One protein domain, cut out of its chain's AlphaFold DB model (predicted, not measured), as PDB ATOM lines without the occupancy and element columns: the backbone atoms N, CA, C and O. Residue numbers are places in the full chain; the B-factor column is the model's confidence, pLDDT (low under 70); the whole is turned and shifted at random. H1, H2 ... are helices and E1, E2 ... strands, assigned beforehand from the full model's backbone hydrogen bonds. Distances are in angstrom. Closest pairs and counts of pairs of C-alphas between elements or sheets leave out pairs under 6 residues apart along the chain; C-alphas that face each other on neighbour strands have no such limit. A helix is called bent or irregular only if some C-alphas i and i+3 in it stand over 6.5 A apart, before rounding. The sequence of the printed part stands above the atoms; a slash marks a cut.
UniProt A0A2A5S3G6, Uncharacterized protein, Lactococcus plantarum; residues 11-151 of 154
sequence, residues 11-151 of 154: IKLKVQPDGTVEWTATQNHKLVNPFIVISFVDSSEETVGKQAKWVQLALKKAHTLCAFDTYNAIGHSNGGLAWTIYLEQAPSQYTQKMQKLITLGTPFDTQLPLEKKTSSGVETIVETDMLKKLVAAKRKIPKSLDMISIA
ATOM      1  N   ILE A  11     156.416 161.962 192.300       90.94
ATOM      2  CA  ILE A  11     157.821 162.366 192.253       90.94
ATOM      3  C   ILE A  11     157.924 163.741 192.886       90.94
ATOM      4  O   ILE A  11     157.245 164.677 192.468       90.94
ATOM      5  N   LYS A  12     158.794 163.887 193.878       95.25
ATOM      6  CA  LYS A  12     159.080 165.183 194.493       95.25
ATOM      7  C   LYS A  12     160.435 165.650 194.003       95.25
ATOM      8  O   LYS A  12     161.429 164.976 194.251       95.25
ATOM      9  N   LEU A  13     160.459 166.783 193.316       97.56
ATOM     10  CA  LEU A  13     161.655 167.485 192.878       97.56
ATOM     11  C   LEU A  13     161.871 168.690 193.791       97.56
ATOM     12  O   LEU A  13     160.964 169.504 193.987       97.56
ATOM     13  N   LYS A  14     163.070 168.808 194.349       98.25
ATOM     14  CA  LYS A  14     163.465 169.921 195.208       98.25
ATOM     15  C   LYS A  14     164.659 170.620 194.581       98.25
ATOM     16  O   LYS A  14     165.717 170.014 194.428       98.25
ATOM     17  N   VAL A  15     164.472 171.874 194.178       98.25
ATOM     18  CA  VAL A  15     165.533 172.675 193.562       98.25
ATOM     19  C   VAL A  15     166.244 173.491 194.634       98.25
ATOM     20  O   VAL A  15     165.619 174.252 195.379       98.25
ATOM     21  N   GLN A  16     167.553 173.302 194.706       98.12
ATOM     22  CA  GLN A  16     168.471 174.013 195.583       98.12
ATOM     23  C   GLN A  16     168.825 175.394 194.994       98.12
ATOM     24  O   GLN A  16     168.720 175.582 193.778       98.12
ATOM     25  N   PRO A  17     169.267 176.374 195.809       96.00
ATOM     26  CA  PRO A  17     169.581 177.723 195.319       96.00
ATOM     27  C   PRO A  17     170.698 177.770 194.264       96.00
ATOM     28  O   PRO A  17     170.731 178.685 193.441       96.00
ATOM     29  N   ASP A  18     171.589 176.776 194.266       95.94
ATOM     30  CA  ASP A  18     172.658 176.591 193.278       95.94
ATOM     31  C   ASP A  18     172.168 175.983 191.944       95.94
ATOM     32  O   ASP A  18     172.920 175.921 190.974       95.94
ATOM     33  N   GLY A  19     170.898 175.567 191.868       95.38
ATOM     34  CA  GLY A  19     170.291 174.916 190.709       95.38
ATOM     35  C   GLY A  19     170.342 173.386 190.733       95.38
ATOM     36  O   GLY A  19     169.824 172.759 189.804       95.38
ATOM     37  N   THR A  20     170.909 172.764 191.771       97.56
ATOM     38  CA  THR A  20     170.881 171.306 191.940       97.56
ATOM     39  C   THR A  20     169.437 170.832 192.147       97.56
ATOM     40  O   THR A  20     168.678 171.436 192.903       97.56
ATOM     41  N   VAL A  21     169.031 169.750 191.469       98.19
ATOM     42  CA  VAL A  21     167.678 169.170 191.585       98.19
ATOM     43  C   VAL A  21     167.746 167.814 192.279       98.19
ATOM     44  O   VAL A  21     168.073 166.793 191.665       98.19
ATOM     45  N   GLU A  22     167.396 167.808 193.559       97.25
ATOM     46  CA  GLU A  22     167.183 166.596 194.346       97.25
ATOM     47  C   GLU A  22     165.820 165.988 194.020       97.25
ATOM     48  O   GLU A  22     164.875 166.699 193.665       97.25
ATOM     49  N   TRP A  23     165.701 164.664 194.132       94.75
ATOM     50  CA  TRP A  23     164.444 163.990 193.830       94.75
ATOM     51  C   TRP A  23     164.204 162.742 194.677       94.75
ATOM     52  O   TRP A  23     165.140 162.057 195.079       94.75
ATOM     53  N   THR A  24     162.927 162.448 194.916       91.19
ATOM     54  CA  THR A  24     162.438 161.217 195.560       91.19
ATOM     55  C   THR A  24     161.154 160.747 194.871       91.19
ATOM     56  O   THR A  24     160.459 161.561 194.259       91.19
ATOM     57  N   ALA A  25     160.829 159.454 194.957       85.44
ATOM     58  CA  ALA A  25     159.610 158.873 194.390       85.44
ATOM     59  C   ALA A  25     158.950 157.900 195.379       85.44
ATOM     60  O   ALA A  25     159.643 157.264 196.173       85.44
ATOM     61  N   THR A  26     157.617 157.797 195.346       75.94
ATOM     62  CA  THR A  26     156.851 156.937 196.264       75.94
ATOM     63  C   THR A  26     156.962 155.442 195.948       75.94
ATOM     64  O   THR A  26     156.959 154.655 196.889       75.94
ATOM     65  N   GLN A  27     157.077 155.038 194.673       64.94
ATOM     66  CA  GLN A  27     157.257 153.637 194.248       64.94
ATOM     67  C   GLN A  27     158.092 153.514 192.953       64.94
ATOM     68  O   GLN A  27     158.244 154.475 192.204       64.94
ATOM     69  N   ASN A  28     158.661 152.321 192.720       55.28
ATOM     70  CA  ASN A  28     159.661 152.006 191.678       55.28
ATOM     71  C   ASN A  28     159.068 151.355 190.406       55.28
ATOM     72  O   ASN A  28     159.800 150.776 189.600       55.28
ATOM     73  N   HIS A  29     157.747 151.383 190.233       53.62
ATOM     74  CA  HIS A  29     157.109 150.826 189.040       53.62
ATOM     75  C   HIS A  29     157.121 151.847 187.894       53.62
ATOM     76  O   HIS A  29     157.334 153.036 188.113       53.62
ATOM     77  N   LYS A  30     156.960 151.372 186.649       62.19
ATOM     78  CA  LYS A  30     156.911 152.221 185.446       62.19
ATOM     79  C   LYS A  30     155.936 153.380 185.680       62.19
ATOM     80  O   LYS A  30     154.732 153.153 185.716       62.19
ATOM     81  N   LEU A  31     156.478 154.587 185.824       65.56
ATOM     82  CA  LEU A  31     155.743 155.801 186.164       65.56
ATOM     83  C   LEU A  31     154.808 156.171 185.006       65.56
ATOM     84  O   LEU A  31     155.222 156.803 184.035       65.56
ATOM     85  N   VAL A  32     153.545 155.755 185.083       69.25
ATOM     86  CA  VAL A  32     152.521 156.114 184.094       69.25
ATOM     87  C   VAL A  32     151.738 157.306 184.631       69.25
ATOM     88  O   VAL A  32     150.966 157.177 185.577       69.25
ATOM     89  N   ASN A  33     151.913 158.475 184.007       77.50
ATOM     90  CA  ASN A  33     151.259 159.735 184.390       77.50
ATOM     91  C   ASN A  33     151.430 160.111 185.884       77.50
ATOM     92  O   ASN A  33     150.421 160.327 186.573       77.50
ATOM     93  N   PRO A  34     152.679 160.194 186.391       87.69
ATOM     94  CA  PRO A  34     152.932 160.534 187.786       87.69
ATOM     95  C   PRO A  34     152.536 161.982 188.093       87.69
ATOM     96  O   PRO A  34     152.571 162.862 187.229       87.69
ATOM     97  N   PHE A  35     152.229 162.253 189.359       91.38
ATOM     98  CA  PHE A  35     152.207 163.618 189.868       91.38
ATOM     99  C   PHE A  35     153.630 164.055 190.205       91.38
ATOM    100  O   PHE A  35     154.307 163.438 191.024       91.38
ATOM    101  N   ILE A  36     154.079 165.144 189.587       94.38
ATOM    102  CA  ILE A  36     155.405 165.707 189.838       94.38
ATOM    103  C   ILE A  36     155.238 166.984 190.652       94.38
ATOM    104  O   ILE A  36     154.697 167.976 190.170       94.38
ATOM    105  N   VAL A  37     155.705 166.950 191.894       96.56
ATOM    106  CA  VAL A  37     155.715 168.099 192.797       96.56
ATOM    107  C   VAL A  37     157.064 168.787 192.670       96.56
ATOM    108  O   VAL A  37     158.089 168.181 192.965       96.56
ATOM    109  N   ILE A  38     157.069 170.050 192.249       98.12
ATOM    110  CA  ILE A  38     158.273 170.884 192.194       98.12
ATOM    111  C   ILE A  38     158.249 171.823 193.396       98.12
ATOM    112  O   ILE A  38     157.273 172.536 193.614       98.12
ATOM    113  N   SER A  39     159.326 171.816 194.171       97.25
ATOM    114  CA  SER A  39     159.529 172.690 195.324       97.25
ATOM    115  C   SER A  39     160.872 173.404 195.216       97.25
ATOM    116  O   SER A  39     161.826 172.872 194.640       97.25
ATOM    117  N   PHE A  40     160.947 174.607 195.772       97.56
ATOM    118  CA  PHE A  40     162.152 175.430 195.790       97.56
ATOM    119  C   PHE A  40     162.586 175.621 197.237       97.56
ATOM    120  O   PHE A  40     161.744 175.866 198.098       97.56
ATOM    121  N   VAL A  41     163.883 175.497 197.512       97.06
ATOM    122  CA  VAL A  41     164.422 175.801 198.849       97.06
ATOM    123  C   VAL A  41     164.264 177.278 199.183       97.06
ATOM    124  O   VAL A  41     163.896 177.618 200.301       97.06
ATOM    125  N   ASP A  42     164.499 178.141 198.200       94.50
ATOM    126  CA  ASP A  42     164.156 179.553 198.276       94.50
ATOM    127  C   ASP A  42     162.816 179.766 197.565       94.50
ATOM    128  O   ASP A  42     162.737 179.800 196.336       94.50
ATOM    129  N   SER A  43     161.750 179.851 198.355       92.00
ATOM    130  CA  SER A  43     160.383 180.073 197.882       92.00
ATOM    131  C   SER A  43     159.858 181.465 198.249       92.00
ATOM    132  O   SER A  43     158.653 181.634 198.422       92.00
ATOM    133  N   SER A  44     160.753 182.440 198.439       91.94
ATOM    134  CA  SER A  44     160.377 183.814 198.794       91.94
ATOM    135  C   SER A  44     159.720 184.562 197.624       91.94
ATOM    136  O   SER A  44     159.913 184.221 196.454       91.94
ATOM    137  N   GLU A  45     158.950 185.606 197.938       87.38
ATOM    138  CA  GLU A  45     158.311 186.498 196.952       87.38
ATOM    139  C   GLU A  45     159.343 187.118 195.990       87.38
ATOM    140  O   GLU A  45     159.147 187.191 194.775       87.38
ATOM    141  N   GLU A  46     160.507 187.483 196.530       88.12
ATOM    142  CA  GLU A  46     161.601 188.138 195.805       88.12
ATOM    143  C   GLU A  46     162.187 187.248 194.695       88.12
ATOM    144  O   GLU A  46     162.792 187.728 193.730       88.12
ATOM    145  N   THR A  47     162.061 185.923 194.842       90.88
ATOM    146  CA  THR A  47     162.745 184.950 193.985       90.88
ATOM    147  C   THR A  47     161.864 184.309 192.935       90.88
ATOM    148  O   THR A  47     162.366 183.484 192.174       90.88
ATOM    149  N   VAL A  48     160.616 184.744 192.762       92.06
ATOM    150  CA  VAL A  48     159.690 184.211 191.742       92.06
ATOM    151  C   VAL A  48     160.306 184.190 190.329       92.06
ATOM    152  O   VAL A  48     160.191 183.202 189.600       92.06
ATOM    153  N   GLY A  49     161.071 185.221 189.952       92.19
ATOM    154  CA  GLY A  49     161.801 185.235 188.677       92.19
ATOM    155  C   GLY A  49     162.918 184.179 188.571       92.19
ATOM    156  O   GLY A  49     163.175 183.654 187.486       92.19
ATOM    157  N   LYS A  50     163.580 183.828 189.683       95.50
ATOM    158  CA  LYS A  50     164.547 182.713 189.744       95.50
ATOM    159  C   LYS A  50     163.825 181.367 189.742       95.50
ATOM    160  O   LYS A  50     164.243 180.468 189.015       95.50
ATOM    161  N   GLN A  51     162.719 181.257 190.474       96.44
ATOM    162  CA  GLN A  51     161.872 180.068 190.517       96.44
ATOM    163  C   GLN A  51     161.402 179.675 189.112       96.44
ATOM    164  O   GLN A  51     161.467 178.503 188.764       96.44
ATOM    165  N   ALA A  52     161.071 180.632 188.239       96.50
ATOM    166  CA  ALA A  52     160.761 180.356 186.831       96.50
ATOM    167  C   ALA A  52     161.915 179.680 186.055       96.50
ATOM    168  O   ALA A  52     161.693 178.787 185.235       96.50
ATOM    169  N   LYS A  53     163.173 180.050 186.334       96.31
ATOM    170  CA  LYS A  53     164.349 179.363 185.765       96.31
ATOM    171  C   LYS A  53     164.523 177.972 186.377       96.31
ATOM    172  O   LYS A  53     164.852 177.020 185.672       96.31
ATOM    173  N   TRP A  54     164.258 177.832 187.672       97.94
ATOM    174  CA  TRP A  54     164.300 176.549 188.372       97.94
ATOM    175  C   TRP A  54     163.201 175.581 187.926       97.94
ATOM    176  O   TRP A  54     163.469 174.385 187.844       97.94
ATOM    177  N   VAL A  55     162.022 176.071 187.528       97.75
ATOM    178  CA  VAL A  55     160.985 175.267 186.856       97.75
ATOM    179  C   VAL A  55     161.569 174.570 185.631       97.75
ATOM    180  O   VAL A  55     161.360 173.373 185.448       97.75
ATOM    181  N   GLN A  56     162.367 175.269 184.816       96.00
ATOM    182  CA  GLN A  56     163.003 174.655 183.650       96.00
ATOM    183  C   GLN A  56     163.992 173.545 184.044       96.00
ATOM    184  O   GLN A  56     164.039 172.509 183.377       96.00
ATOM    185  N   LEU A  57     164.782 173.736 185.107       97.06
ATOM    186  CA  LEU A  57     165.708 172.710 185.605       97.06
ATOM    187  C   LEU A  57     164.953 171.482 186.125       97.06
ATOM    188  O   LEU A  57     165.281 170.351 185.763       97.06
ATOM    189  N   ALA A  58     163.898 171.709 186.907       97.50
ATOM    190  CA  ALA A  58     163.035 170.654 187.415       97.50
ATOM    191  C   ALA A  58     162.341 169.894 186.274       97.50
ATOM    192  O   ALA A  58     162.347 168.667 186.276       97.50
ATOM    193  N   LEU A  59     161.832 170.584 185.247       96.06
ATOM    194  CA  LEU A  59     161.233 169.947 184.071       96.06
ATOM    195  C   LEU A  59     162.233 169.110 183.272       96.06
ATOM    196  O   LEU A  59     161.883 168.026 182.810       96.06
ATOM    197  N   LYS A  60     163.484 169.568 183.126       95.12
ATOM    198  CA  LYS A  60     164.543 168.755 182.504       95.12
ATOM    199  C   LYS A  60     164.769 167.468 183.295       95.12
ATOM    200  O   LYS A  60     164.780 166.394 182.702       95.12
ATOM    201  N   LYS A  61     164.877 167.564 184.625       95.12
ATOM    202  CA  LYS A  61     165.029 166.393 185.499       95.12
ATOM    203  C   LYS A  61     163.823 165.456 185.405       95.12
ATOM    204  O   LYS A  61     164.007 164.252 185.257       95.12
ATOM    205  N   ALA A  62     162.610 166.002 185.433       93.12
ATOM    206  CA  ALA A  62     161.366 165.259 185.268       93.12
ATOM    207  C   ALA A  62     161.334 164.494 183.937       93.12
ATOM    208  O   ALA A  62     160.993 163.314 183.906       93.12
ATOM    209  N   HIS A  63     161.725 165.148 182.839       91.62
ATOM    210  CA  HIS A  63     161.750 164.526 181.519       91.62
ATOM    211  C   HIS A  63     162.764 163.376 181.455       91.62
ATOM    212  O   HIS A  63     162.443 162.327 180.913       91.62
ATOM    213  N   THR A  64     163.936 163.508 182.086       91.69
ATOM    214  CA  THR A  64     164.897 162.396 182.212       91.69
ATOM    215  C   THR A  64     164.333 161.208 182.997       91.69
ATOM    216  O   THR A  64     164.665 160.070 182.683       91.69
ATOM    217  N   LEU A  65     163.495 161.447 184.012       88.12
ATOM    218  CA  LEU A  65     162.928 160.384 184.852       88.12
ATOM    219  C   LEU A  65     161.723 159.680 184.209       88.12
ATOM    220  O   LEU A  65     161.510 158.499 184.457       88.12
ATOM    221  N   CYS A  66     160.915 160.407 183.434       86.88
ATOM    222  CA  CYS A  66     159.595 159.941 182.988       86.88
ATOM    223  C   CYS A  66     159.416 159.887 181.465       86.88
ATOM    224  O   CYS A  66     158.414 159.353 181.007       86.88
ATOM    225  N   ALA A  67     160.335 160.469 180.688       88.75
ATOM    226  CA  ALA A  67     160.295 160.511 179.223       88.75
ATOM    227  C   ALA A  67     158.944 160.980 178.632       88.75
ATOM    228  O   ALA A  67     158.459 160.418 177.656       88.75
ATOM    229  N   PHE A  68     158.319 162.008 179.220       89.25
ATOM    230  CA  PHE A  68     157.031 162.526 178.740       89.25
ATOM    231  C   PHE A  68     157.171 163.449 177.520       89.25
ATOM    232  O   PHE A  68     158.094 164.269 177.445       89.25
ATOM    233  N   ASP A  69     156.195 163.390 176.614       91.56
ATOM    234  CA  ASP A  69     156.109 164.283 175.450       91.56
ATOM    235  C   ASP A  69     155.351 165.576 175.743       91.56
ATOM    236  O   ASP A  69     155.730 166.645 175.265       91.56
ATOM    237  N   THR A  70     154.299 165.483 176.554       94.88
ATOM    238  CA  THR A  70     153.440 166.602 176.947       94.88
ATOM    239  C   THR A  70     153.179 166.574 178.445       94.88
ATOM    240  O   THR A  70     153.382 165.553 179.104       94.88
ATOM    241  N   TYR A  71     152.763 167.708 179.003       95.75
ATOM    242  CA  TYR A  71     152.445 167.807 180.424       95.75
ATOM    243  C   TYR A  71     151.365 168.853 180.699       95.75
ATOM    244  O   TYR A  71     151.136 169.773 179.913       95.75
ATOM    245  N   ASN A  72     150.722 168.703 181.854       97.12
ATOM    246  CA  ASN A  72     149.845 169.706 182.444       97.12
ATOM    247  C   ASN A  72     150.526 170.275 183.686       97.12
ATOM    248  O   ASN A  72     151.268 169.563 184.365       97.12
ATOM    249  N   ALA A  73     150.255 171.535 183.991       98.06
ATOM    250  CA  ALA A  73     150.820 172.223 185.138       98.06
ATOM    251  C   ALA A  73     149.722 172.798 186.035       98.06
ATOM    252  O   ALA A  73     148.677 173.252 185.568       98.06
ATOM    253  N   ILE A  74     149.999 172.799 187.336       98.38
ATOM    254  CA  ILE A  74     149.247 173.552 188.333       98.38
ATOM    255  C   ILE A  74     150.220 174.430 189.119       98.38
ATOM    256  O   ILE A  74     151.296 173.981 189.521       98.38
ATOM    257  N   GLY A  75     149.850 175.693 189.309       98.00
ATOM    258  CA  GLY A  75     150.587 176.664 190.103       98.00
ATOM    259  C   GLY A  75     149.691 177.273 191.167       98.00
ATOM    260  O   GLY A  75     148.718 177.941 190.841       98.00
ATOM    261  N   HIS A  76     150.024 177.057 192.437       96.56
ATOM    262  CA  HIS A  76     149.348 177.707 193.557       96.56
ATOM    263  C   HIS A  76     150.094 178.982 193.953       96.56
ATOM    264  O   HIS A  76     151.319 178.939 194.091       96.56
ATOM    265  N   SER A  77     149.375 180.088 194.158       93.94
ATOM    266  CA  SER A  77     149.945 181.389 194.520       93.94
ATOM    267  C   SER A  77     151.125 181.740 193.590       93.94
ATOM    268  O   SER A  77     150.975 181.658 192.364       93.94
ATOM    269  N   ASN A  78     152.309 182.027 194.131       95.06
ATOM    270  CA  ASN A  78     153.550 182.286 193.393       95.06
ATOM    271  C   ASN A  78     153.985 181.180 192.437       95.06
ATOM    272  O   ASN A  78     154.656 181.457 191.444       95.06
ATOM    273  N   GLY A  79     153.569 179.936 192.671       96.88
ATOM    274  CA  GLY A  79     153.793 178.855 191.719       96.88
ATOM    275  C   GLY A  79     153.161 179.160 190.358       96.88
ATOM    276  O   GLY A  79     153.746 178.837 189.326       96.88
ATOM    277  N   GLY A  80     152.002 179.827 190.327       97.50
ATOM    278  CA  GLY A  80     151.381 180.266 189.074       97.50
ATOM    279  C   GLY A  80     152.152 181.394 188.387       97.50
ATOM    280  O   GLY A  80     152.283 181.378 187.161       97.50
ATOM    281  N   LEU A  81     152.746 182.316 189.154       96.69
ATOM    282  CA  LEU A  81     153.653 183.330 188.609       96.69
ATOM    283  C   LEU A  81     154.905 182.682 188.012       96.69
ATOM    284  O   LEU A  81     155.270 182.984 186.879       96.69
ATOM    285  N   ALA A  82     155.528 181.745 188.732       97.62
ATOM    286  CA  ALA A  82     156.708 181.028 188.259       97.62
ATOM    287  C   ALA A  82     156.429 180.275 186.946       97.62
ATOM    288  O   ALA A  82     157.235 180.351 186.017       97.62
ATOM    289  N   TRP A  83     155.274 179.608 186.828       98.25
ATOM    290  CA  TRP A  83     154.840 178.968 185.582       98.25
ATOM    291  C   TRP A  83     154.618 179.965 184.445       98.25
ATOM    292  O   TRP A  83     155.062 179.719 183.323       98.25
ATOM    293  N   THR A  84     153.967 181.093 184.725       97.88
ATOM    294  CA  THR A  84     153.685 182.127 183.719       97.88
ATOM    295  C   THR A  84     154.981 182.733 183.184       97.88
ATOM    296  O   THR A  84     155.205 182.769 181.977       97.88
ATOM    297  N   ILE A  85     155.904 183.097 184.076       97.00
ATOM    298  CA  ILE A  85     157.220 183.629 183.704       97.00
ATOM    299  C   ILE A  85     158.047 182.572 182.959       97.00
ATOM    300  O   ILE A  85     158.750 182.899 182.001       97.00
ATOM    301  N   TYR A  86     157.957 181.296 183.350       98.06
ATOM    302  CA  TYR A  86     158.583 180.198 182.612       98.06
ATOM    303  C   TYR A  86     158.065 180.130 181.167       98.06
ATOM    304  O   TYR A  86     158.874 180.069 180.241       98.06
ATOM    305  N   LEU A  87     156.747 180.203 180.955       98.12
ATOM    306  CA  LEU A  87     156.140 180.200 179.619       98.12
ATOM    307  C   LEU A  87     156.590 181.391 178.764       98.12
ATOM    308  O   LEU A  87     156.737 181.261 177.551       98.12
ATOM    309  N   GLU A  88     156.834 182.538 179.394       97.12
ATOM    310  CA  GLU A  88     157.261 183.767 178.725       97.12
ATOM    311  C   GLU A  88     158.764 183.828 178.419       97.12
ATOM    312  O   GLU A  88     159.180 184.553 177.511       97.12
ATOM    313  N   GLN A  89     159.607 183.130 179.181       95.69
ATOM    314  CA  GLN A  89     161.066 183.282 179.093       95.69
ATOM    315  C   GLN A  89     161.795 182.037 178.587       95.69
ATOM    316  O   GLN A  89     162.881 182.167 178.016       95.69
ATOM    317  N   ALA A  90     161.240 180.840 178.786       95.75
ATOM    318  CA  ALA A  90     161.891 179.611 178.360       95.75
ATOM    319  C   ALA A  90     161.796 179.410 176.832       95.75
ATOM    320  O   ALA A  90     160.856 179.886 176.190       95.75
ATOM    321  N   PRO A  91     162.748 178.678 176.221       93.56
ATOM    322  CA  PRO A  91     162.692 178.356 174.798       93.56
ATOM    323  C   PRO A  91     161.399 177.625 174.413       93.56
ATOM    324  O   PRO A  91     160.981 176.687 175.099       93.56
ATOM    325  N   SER A  92     160.822 178.003 173.269       92.75
ATOM    326  CA  SER A  92     159.523 177.508 172.787       92.75
ATOM    327  C   SER A  92     159.440 175.983 172.694       92.75
ATOM    328  O   SER A  92     158.403 175.410 173.010       92.75
ATOM    329  N   GLN A  93     160.542 175.308 172.349       90.75
ATOM    330  CA  GLN A  93     160.618 173.842 172.273       90.75
ATOM    331  C   GLN A  93     160.240 173.123 173.582       90.75
ATOM    332  O   GLN A  93     159.871 171.950 173.562       90.75
ATOM    333  N   TYR A  94     160.356 173.803 174.729       90.69
ATOM    334  CA  TYR A  94     159.959 173.264 176.032       90.69
ATOM    335  C   TYR A  94     158.548 173.702 176.431       90.69
ATOM    336  O   TYR A  94     157.798 172.907 176.998       90.69
ATOM    337  N   THR A  95     158.178 174.951 176.137       94.31
ATOM    338  CA  THR A  95     156.891 175.524 176.557       94.31
ATOM    339  C   THR A  95     155.730 175.028 175.697       94.31
ATOM    340  O   THR A  95     154.656 174.782 176.232       94.31
ATOM    341  N   GLN A  96     155.949 174.759 174.404       95.25
ATOM    342  CA  GLN A  96     154.939 174.195 173.489       95.25
ATOM    343  C   GLN A  96     154.454 172.790 173.887       95.25
ATOM    344  O   GLN A  96     153.421 172.335 173.405       95.25
ATOM    345  N   LYS A  97     155.183 172.099 174.771       95.31
ATOM    346  CA  LYS A  97     154.794 170.787 175.306       95.31
ATOM    347  C   LYS A  97     153.739 170.876 176.417       95.31
ATOM    348  O   LYS A  97     153.094 169.868 176.712       95.31
ATOM    349  N   MET A  98     153.552 172.047 177.033       97.56
ATOM    350  CA  MET A  98     152.518 172.252 178.049       97.56
ATOM    351  C   MET A  98     151.144 172.344 177.379       97.56
ATOM    352  O   MET A  98     150.933 173.199 176.523       97.56
ATOM    353  N   GLN A  99     150.215 171.472 177.768       97.94
ATOM    354  CA  GLN A  99     148.857 171.445 177.210       97.94
ATOM    355  C   GLN A  99     147.897 172.308 178.021       97.94
ATOM    356  O   GLN A  99     147.088 173.036 177.452       97.94
ATOM    357  N   LYS A 100     147.999 172.237 179.354       98.56
ATOM    358  CA  LYS A 100     147.119 172.965 180.271       98.56
ATOM    359  C   LYS A 100     147.891 173.586 181.422       98.56
ATOM    360  O   LYS A 100     148.770 172.934 181.991       98.56
ATOM    361  N   LEU A 101     147.503 174.797 181.805       98.56
ATOM    362  CA  LEU A 101     147.950 175.461 183.026       98.56
ATOM    363  C   LEU A 101     146.743 175.838 183.888       98.56
ATOM    364  O   LEU A 101     145.859 176.567 183.445       98.56
ATOM    365  N   ILE A 102     146.736 175.373 185.135       98.69
ATOM    366  CA  ILE A 102     145.813 175.848 186.168       98.69
ATOM    367  C   ILE A 102     146.586 176.743 187.134       98.69
ATOM    368  O   ILE A 102     147.570 176.306 187.729       98.69
ATOM    369  N   THR A 103     146.129 177.975 187.330       98.19
ATOM    370  CA  THR A 103     146.632 178.863 188.384       98.19
ATOM    371  C   THR A 103     145.592 178.993 189.486       98.19
ATOM    372  O   THR A 103     144.418 179.209 189.200       98.19
ATOM    373  N   LEU A 104     146.006 178.845 190.743       97.25
ATOM    374  CA  LEU A 104     145.122 178.876 191.908       97.25
ATOM    375  C   LEU A 104     145.569 179.983 192.862       97.25
ATOM    376  O   LEU A 104     146.640 179.876 193.458       97.25
ATOM    377  N   GLY A 105     144.757 181.035 192.997       94.19
ATOM    378  CA  GLY A 105     145.037 182.172 193.878       94.19
ATOM    379  C   GLY A 105     146.335 182.904 193.529       94.19
ATOM    380  O   GLY A 105     147.038 183.366 194.420       94.19
ATOM    381  N   THR A 106     146.714 182.936 192.250       95.25
ATOM    382  CA  THR A 106     147.988 183.511 191.804       95.25
ATOM    383  C   THR A 106     147.940 185.042 191.810       95.25
ATOM    384  O   THR A 106     147.105 185.610 191.102       95.25
ATOM    385  N   PRO A 107     148.841 185.722 192.548       92.00
ATOM    386  CA  PRO A 107     148.839 187.177 192.662       92.00
ATOM    387  C   PRO A 107     149.531 187.820 191.451       92.00
ATOM    388  O   PRO A 107     150.671 188.267 191.531       92.00
ATOM    389  N   PHE A 108     148.853 187.845 190.299       91.69
ATOM    390  CA  PHE A 108     149.366 188.498 189.081       91.69
ATOM    391  C   PHE A 108     149.620 189.996 189.257       91.69
ATOM    392  O   PHE A 108     150.501 190.548 188.597       91.69
ATOM    393  N   ASP A 109     148.873 190.621 190.163       86.19
ATOM    394  CA  ASP A 109     149.116 191.970 190.643       86.19
ATOM    395  C   ASP A 109     149.398 191.884 192.148       86.19
ATOM    396  O   ASP A 109     148.515 191.566 192.943       86.19
ATOM    397  N   THR A 110     150.666 192.044 192.535       65.00
ATOM    398  CA  THR A 110     151.144 191.759 193.903       65.00
ATOM    399  C   THR A 110     150.835 192.865 194.903       65.00
ATOM    400  O   THR A 110     151.006 192.686 196.107       65.00
ATOM    401  N   GLN A 111     150.377 194.015 194.420       58.12
ATOM    402  CA  GLN A 111     149.869 195.088 195.253       58.12
ATOM    403  C   GLN A 111     148.367 195.111 195.012       58.12
ATOM    404  O   GLN A 111     147.932 195.234 193.868       58.12
ATOM    405  N   LEU A 112     147.574 194.997 196.084       53.22
ATOM    406  CA  LEU A 112     146.201 195.507 196.070       53.22
ATOM    407  C   LEU A 112     146.226 196.856 195.340       53.22
ATOM    408  O   LEU A 112     147.199 197.588 195.566       53.22
ATOM    409  N   PRO A 113     145.248 197.167 194.465       51.31
ATOM    410  CA  PRO A 113     145.254 198.410 193.706       51.31
ATOM    411  C   PRO A 113     145.628 199.529 194.666       51.31
ATOM    412  O   PRO A 113     144.921 199.762 195.644       51.31
ATOM    413  N   LEU A 114     146.806 200.126 194.462       49.69
ATOM    414  CA  LEU A 114     147.228 201.245 195.281       49.69
ATOM    415  C   LEU A 114     146.175 202.311 195.028       49.69
ATOM    416  O   LEU A 114     146.192 202.940 193.971       49.69
ATOM    417  N   GLU A 115     145.233 202.468 195.954       50.91
ATOM    418  CA  GLU A 115     144.260 203.543 195.935       50.91
ATOM    419  C   GLU A 115     145.046 204.844 196.013       50.91
ATOM    420  O   GLU A 115     145.373 205.371 197.080       50.91
ATOM    421  N   LYS A 116     145.424 205.374 194.853       48.44
ATOM    422  CA  LYS A 116     146.015 206.692 194.797       48.44
ATOM    423  C   LYS A 116     144.858 207.662 194.952       48.44
ATOM    424  O   LYS A 116     144.205 208.000 193.969       48.44
ATOM    425  N   LYS A 117     144.595 208.092 196.190       50.81
ATOM    426  CA  LYS A 117     143.667 209.194 196.458       50.81
ATOM    427  C   LYS A 117     144.185 210.432 195.740       50.81
ATOM    428  O   LYS A 117     145.160 211.055 196.153       50.81
ATOM    429  N   THR A 118     143.564 210.749 194.614       55.78
ATOM    430  CA  THR A 118     143.764 212.035 193.953       55.78
ATOM    431  C   THR A 118     143.013 213.110 194.735       55.78
ATOM    432  O   THR A 118     142.022 212.824 195.406       55.78
ATOM    433  N   SER A 119     143.439 214.370 194.621       57.47
ATOM    434  CA  SER A 119     142.741 215.533 195.198       57.47
ATOM    435  C   SER A 119     141.271 215.638 194.749       57.47
ATOM    436  O   SER A 119     140.498 216.387 195.333       57.47
ATOM    437  N   SER A 120     140.905 214.895 193.701       62.31
ATOM    438  CA  SER A 120     139.586 214.813 193.075       62.31
ATOM    439  C   SER A 120     138.724 213.648 193.586       62.31
ATOM    440  O   SER A 120     137.618 213.468 193.087       62.31
ATOM    441  N   GLY A 121     139.212 212.834 194.531       56.38
ATOM    442  CA  GLY A 121     138.477 211.685 195.081       56.38
ATOM    443  C   GLY A 121     138.392 210.464 194.157       56.38
ATOM    444  O   GLY A 121     137.709 209.505 194.492       56.38
ATOM    445  N   VAL A 122     139.081 210.476 193.011       57.41
ATOM    446  CA  VAL A 122     139.135 209.333 192.089       57.41
ATOM    447  C   VAL A 122     140.277 208.416 192.507       57.41
ATOM    448  O   VAL A 122     141.435 208.848 192.525       57.41
ATOM    449  N   GLU A 123     139.955 207.163 192.813       56.62
ATOM    450  CA  GLU A 123     140.921 206.078 192.977       56.62
ATOM    451  C   GLU A 123     141.370 205.603 191.594       56.62
ATOM    452  O   GLU A 123     140.564 205.201 190.756       56.62
ATOM    453  N   THR A 124     142.668 205.691 191.313       59.03
ATOM    454  CA  THR A 124     143.242 205.104 190.097       59.03
ATOM    455  C   THR A 124     143.907 203.785 190.450       59.03
ATOM    456  O   THR A 124     144.843 203.771 191.244       59.03
ATOM    457  N   ILE A 125     143.456 202.699 189.823       65.00
ATOM    458  CA  ILE A 125     144.142 201.406 189.853       65.00
ATOM    459  C   ILE A 125     145.470 201.566 189.108       65.00
ATOM    460  O   ILE A 125     145.489 201.872 187.914       65.00
ATOM    461  N   VAL A 126     146.587 201.391 189.816       72.31
ATOM    462  CA  VAL A 126     147.929 201.428 189.224       72.31
ATOM    463  C   VAL A 126     148.455 200.004 189.118       72.31
ATOM    464  O   VAL A 126     148.745 199.386 190.135       72.31
ATOM    465  N   GLU A 127     148.621 199.515 187.887       81.00
ATOM    466  CA  GLU A 127     149.253 198.218 187.626       81.00
ATOM    467  C   GLU A 127     150.671 198.178 188.208       81.00
ATOM    468  O   GLU A 127     151.482 199.093 187.969       81.00
ATOM    469  N   THR A 128     151.008 197.087 188.896       84.25
ATOM    470  CA  THR A 128     152.384 196.854 189.339       84.25
ATOM    471  C   THR A 128     153.340 196.674 188.160       84.25
ATOM    472  O   THR A 128     152.977 196.255 187.056       84.25
ATOM    473  N   ASP A 129     154.627 196.930 188.398       86.56
ATOM    474  CA  ASP A 129     155.672 196.669 187.403       86.56
ATOM    475  C   ASP A 129     155.766 195.187 187.021       86.56
ATOM    476  O   ASP A 129     156.184 194.862 185.907       86.56
ATOM    477  N   MET A 130     155.387 194.280 187.929       86.31
ATOM    478  CA  MET A 130     155.301 192.854 187.630       86.31
ATOM    479  C   MET A 130     154.193 192.591 186.611       86.31
ATOM    480  O   MET A 130     154.479 192.012 185.562       86.31
ATOM    481  N   LEU A 131     152.974 193.080 186.863       90.88
ATOM    482  CA  LEU A 131     151.851 192.906 185.946       90.88
ATOM    483  C   LEU A 131     152.163 193.478 184.557       90.88
ATOM    484  O   LEU A 131     151.989 192.787 183.552       90.88
ATOM    485  N   LYS A 132     152.734 194.687 184.487       91.62
ATOM    486  CA  LYS A 132     153.156 195.301 183.214       91.62
ATOM    487  C   LYS A 132     154.125 194.416 182.432       91.62
ATOM    488  O   LYS A 132     153.991 194.272 181.215       91.62
ATOM    489  N   LYS A 133     155.102 193.804 183.113       92.44
ATOM    490  CA  LYS A 133     156.079 192.898 182.486       92.44
ATOM    491  C   LYS A 133     155.414 191.634 181.940       92.44
ATOM    492  O   LYS A 133     155.699 191.273 180.799       92.44
ATOM    493  N   LEU A 134     154.516 191.017 182.710       94.62
ATOM    494  CA  LEU A 134     153.755 189.837 182.280       94.62
ATOM    495  C   LEU A 134     152.881 190.171 181.057       94.62
ATOM    496  O   LEU A 134     152.972 189.546 180.000       94.62
ATOM    497  N   VAL A 135     152.106 191.258 181.118       95.06
ATOM    498  CA  VAL A 135     151.250 191.698 180.001       95.06
ATOM    499  C   VAL A 135     152.062 191.980 178.733       95.06
ATOM    500  O   VAL A 135     151.631 191.616 177.634       95.06
ATOM    501  N   ALA A 136     153.245 192.586 178.857       96.06
ATOM    502  CA  ALA A 136     154.132 192.844 177.724       96.06
ATOM    503  C   ALA A 136     154.698 191.553 177.100       96.06
ATOM    504  O   ALA A 136     154.928 191.499 175.886       96.06
ATOM    505  N   ALA A 137     154.910 190.510 177.906       96.19
ATOM    506  CA  ALA A 137     155.504 189.247 177.483       96.19
ATOM    507  C   ALA A 137     154.480 188.183 177.043       96.19
ATOM    508  O   ALA A 137     154.871 187.246 176.342       96.19
ATOM    509  N   LYS A 138     153.180 188.369 177.320       95.12
ATOM    510  CA  LYS A 138     152.096 187.406 177.026       95.12
ATOM    511  C   LYS A 138     152.089 186.815 175.612       95.12
ATOM    512  O   LYS A 138     151.660 185.685 175.413       95.12
ATOM    513  N   ARG A 139     152.586 187.549 174.605       95.56
ATOM    514  CA  ARG A 139     152.678 187.067 173.209       95.56
ATOM    515  C   ARG A 139     153.617 185.868 173.032       95.56
ATOM    516  O   ARG A 139     153.572 185.233 171.983       95.56
ATOM    517  N   LYS A 140     154.484 185.594 174.010       96.38
ATOM    518  CA  LYS A 140     155.406 184.452 174.016       96.38
ATOM    519  C   LYS A 140     154.759 183.164 174.532       96.38
ATOM    520  O   LYS A 140     155.299 182.090 174.284       96.38
ATOM    521  N   ILE A 141     153.609 183.263 175.203       96.69
ATOM    522  CA  ILE A 141     152.860 182.104 175.689       96.69
ATOM    523  C   ILE A 141     152.325 181.311 174.480       96.69
ATOM    524  O   ILE A 141     151.786 181.918 173.546       96.69
ATOM    525  N   PRO A 142     152.469 179.969 174.450       96.62
ATOM    526  CA  PRO A 142     151.963 179.151 173.354       96.62
ATOM    527  C   PRO A 142     150.460 179.352 173.135       96.62
ATOM    528  O   PRO A 142     149.664 179.185 174.052       96.62
ATOM    529  N   LYS A 143     150.054 179.648 171.895       95.62
ATOM    530  CA  LYS A 143     148.632 179.835 171.538       95.62
ATOM    531  C   LYS A 143     147.784 178.566 171.685       95.62
ATOM    532  O   LYS A 143     146.565 178.658 171.671       95.62
ATOM    533  N   SER A 144     148.428 177.404 171.767       95.19
ATOM    534  CA  SER A 144     147.795 176.101 171.977       95.19
ATOM    535  C   SER A 144     147.532 175.777 173.449       95.19
ATOM    536  O   SER A 144     146.994 174.712 173.726       95.19
ATOM    537  N   LEU A 145     147.976 176.622 174.388       97.81
ATOM    538  CA  LEU A 145     147.838 176.379 175.821       97.81
ATOM    539  C   LEU A 145     146.410 176.689 176.287       97.81
ATOM    540  O   LEU A 145     145.956 177.826 176.156       97.81
ATOM    541  N   ASP A 146     145.757 175.720 176.927       98.12
ATOM    542  CA  ASP A 146     144.532 175.977 177.686       98.12
ATOM    543  C   ASP A 146     144.897 176.492 179.085       98.12
ATOM    544  O   ASP A 146     145.633 175.837 179.831       98.12
ATOM    545  N   MET A 147     144.358 177.646 179.479       97.38
ATOM    546  CA  MET A 147     144.629 178.237 180.790       97.38
ATOM    547  C   MET A 147     143.344 178.427 181.593       97.38
ATOM    548  O   MET A 147     142.365 178.984 181.098       97.38
ATOM    549  N   ILE A 148     143.364 177.980 182.847       98.19
ATOM    550  CA  ILE A 148     142.284 178.177 183.818       98.19
ATOM    551  C   ILE A 148     142.871 178.924 185.012       98.19
ATOM    552  O   ILE A 148     143.818 178.447 185.636       98.19
ATOM    553  N   SER A 149     142.293 180.074 185.348       97.00
ATOM    554  CA  SER A 149     142.620 180.796 186.576       97.00
ATOM    555  C   SER A 149     141.483 180.647 187.576       97.00
ATOM    556  O   SER A 149     140.332 180.938 187.257       97.00
ATOM    557  N   ILE A 150     141.811 180.173 188.773       96.81
ATOM    558  CA  ILE A 150     140.891 180.029 189.895       96.81
ATOM    559  C   ILE A 150     141.267 181.091 190.924       96.81
ATOM    560  O   ILE A 150     142.368 181.062 191.476       96.81
ATOM    561  N   ALA A 151     140.349 182.015 191.183       92.56
ATOM    562  CA  ALA A 151     140.463 183.018 192.233       92.56
ATOM    563  C   ALA A 151     139.466 182.709 193.356       92.56
ATOM    564  O   ALA A 151     138.406 182.134 193.108       92.56
TER     565      ALA A 151
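This is residues 11 to 151 of the 154 residues of an uncharacterized protein of Lactococcus plantarum (UniProt A0A2A5S3G6). Two small three-stranded sheets stand edge beside edge as a wall, E3 near E4, with H1 packed over the first sheet and H2 over the second, on the same side of the wall. H4 packs on H2, and the long link before H4 makes a thin arm whose residues 117 to 122 stick out. The printed part has 141 residues, in the order E1 E2 E3 H1 E4 H2 H3 E5 H4 E6, and its class is mixed, helices and strands. Sheet E2 E1 E3 is mixed and sheet E4 E5 E6 is parallel. The whole is only just compact, close to loose, with a radius of gyration of the C-alphas of 17.2 A; the arm makes the length in spans of 66 by 31 by 25 A.

E1, residues 11 to 15, begins at C-alpha 11, (157.821, 162.366, 192.253). E2 holds residues 21 to 25 and E3 residues 35 to 40. H1, residues 45 to 66, is 30.0 A long, with a kink of 45 degrees near residue 52; it is irregular, C-alphas 46 and 49 being 7.7 A apart. E4, residues 71 to 76, is 16.7 A long. H2, residues 78 to 89, is 16.2 A long, and H3 holds residues 92 to 95. E5, residues 98 to 104, is 17.0 A long. H4, residues 129 to 140, is 18.1 A long and irregular, C-alphas 136 and 139 being 7.5 A apart. E6, residues 146 to 150, ends at C-alpha 150, (140.891, 180.029, 189.895).

E1 and E2 form a hairpin, with N 12 and O 24 2.9 A apart. E1 is parallel to E3, with N 13 and O 37 at 2.8 A. H1 is on this sheet in two layers, helix over sheet, at a height of 7.2 A. E4 and E5 are parallel, with N 75 and O 102 at 2.8 A; E5 and E6 likewise, with N 150 and O 103 at 2.8 A. H2 is on their sheet, again two layers, at a height of 9.0 A. E4, H2 H3, E5 and E5, H4, E6 are strand-helix-strand units, parallel neighbour strands joined through helices, with right-handed crossovers. H1 and H2 touch about perpendicular, at 75 degrees; their closest C-alphas, of Ala 52 and Ala 82, are 4.3 A apart. H2 touches H4 with residues 84 to 89 alone, at a steep tilt of 49 degrees, the same way; the closest C-alphas, of Glu 88 and Lys 140, are 5.1 A apart. H3 is close to H2 but not clearly touching, with C-alphas of Leu 87 and Thr 95 closest at 5.6 A. O i to N i+4 pairs are all within hydrogen-bond range in H2, 14 of 18 in H1 and 6 of 8 in H4; H3 is too short for one.

The C-alphas farthest apart, of His 29 and Ser 119, are 66.6 A from each other. The printed part has no cut. The link from E5 to H4, 24 residues, is long; in it residues 116 to 117 pair antiparallel with 123 to 124. The pLDDT is under 70 at residues 27 to 32 and 110 to 125.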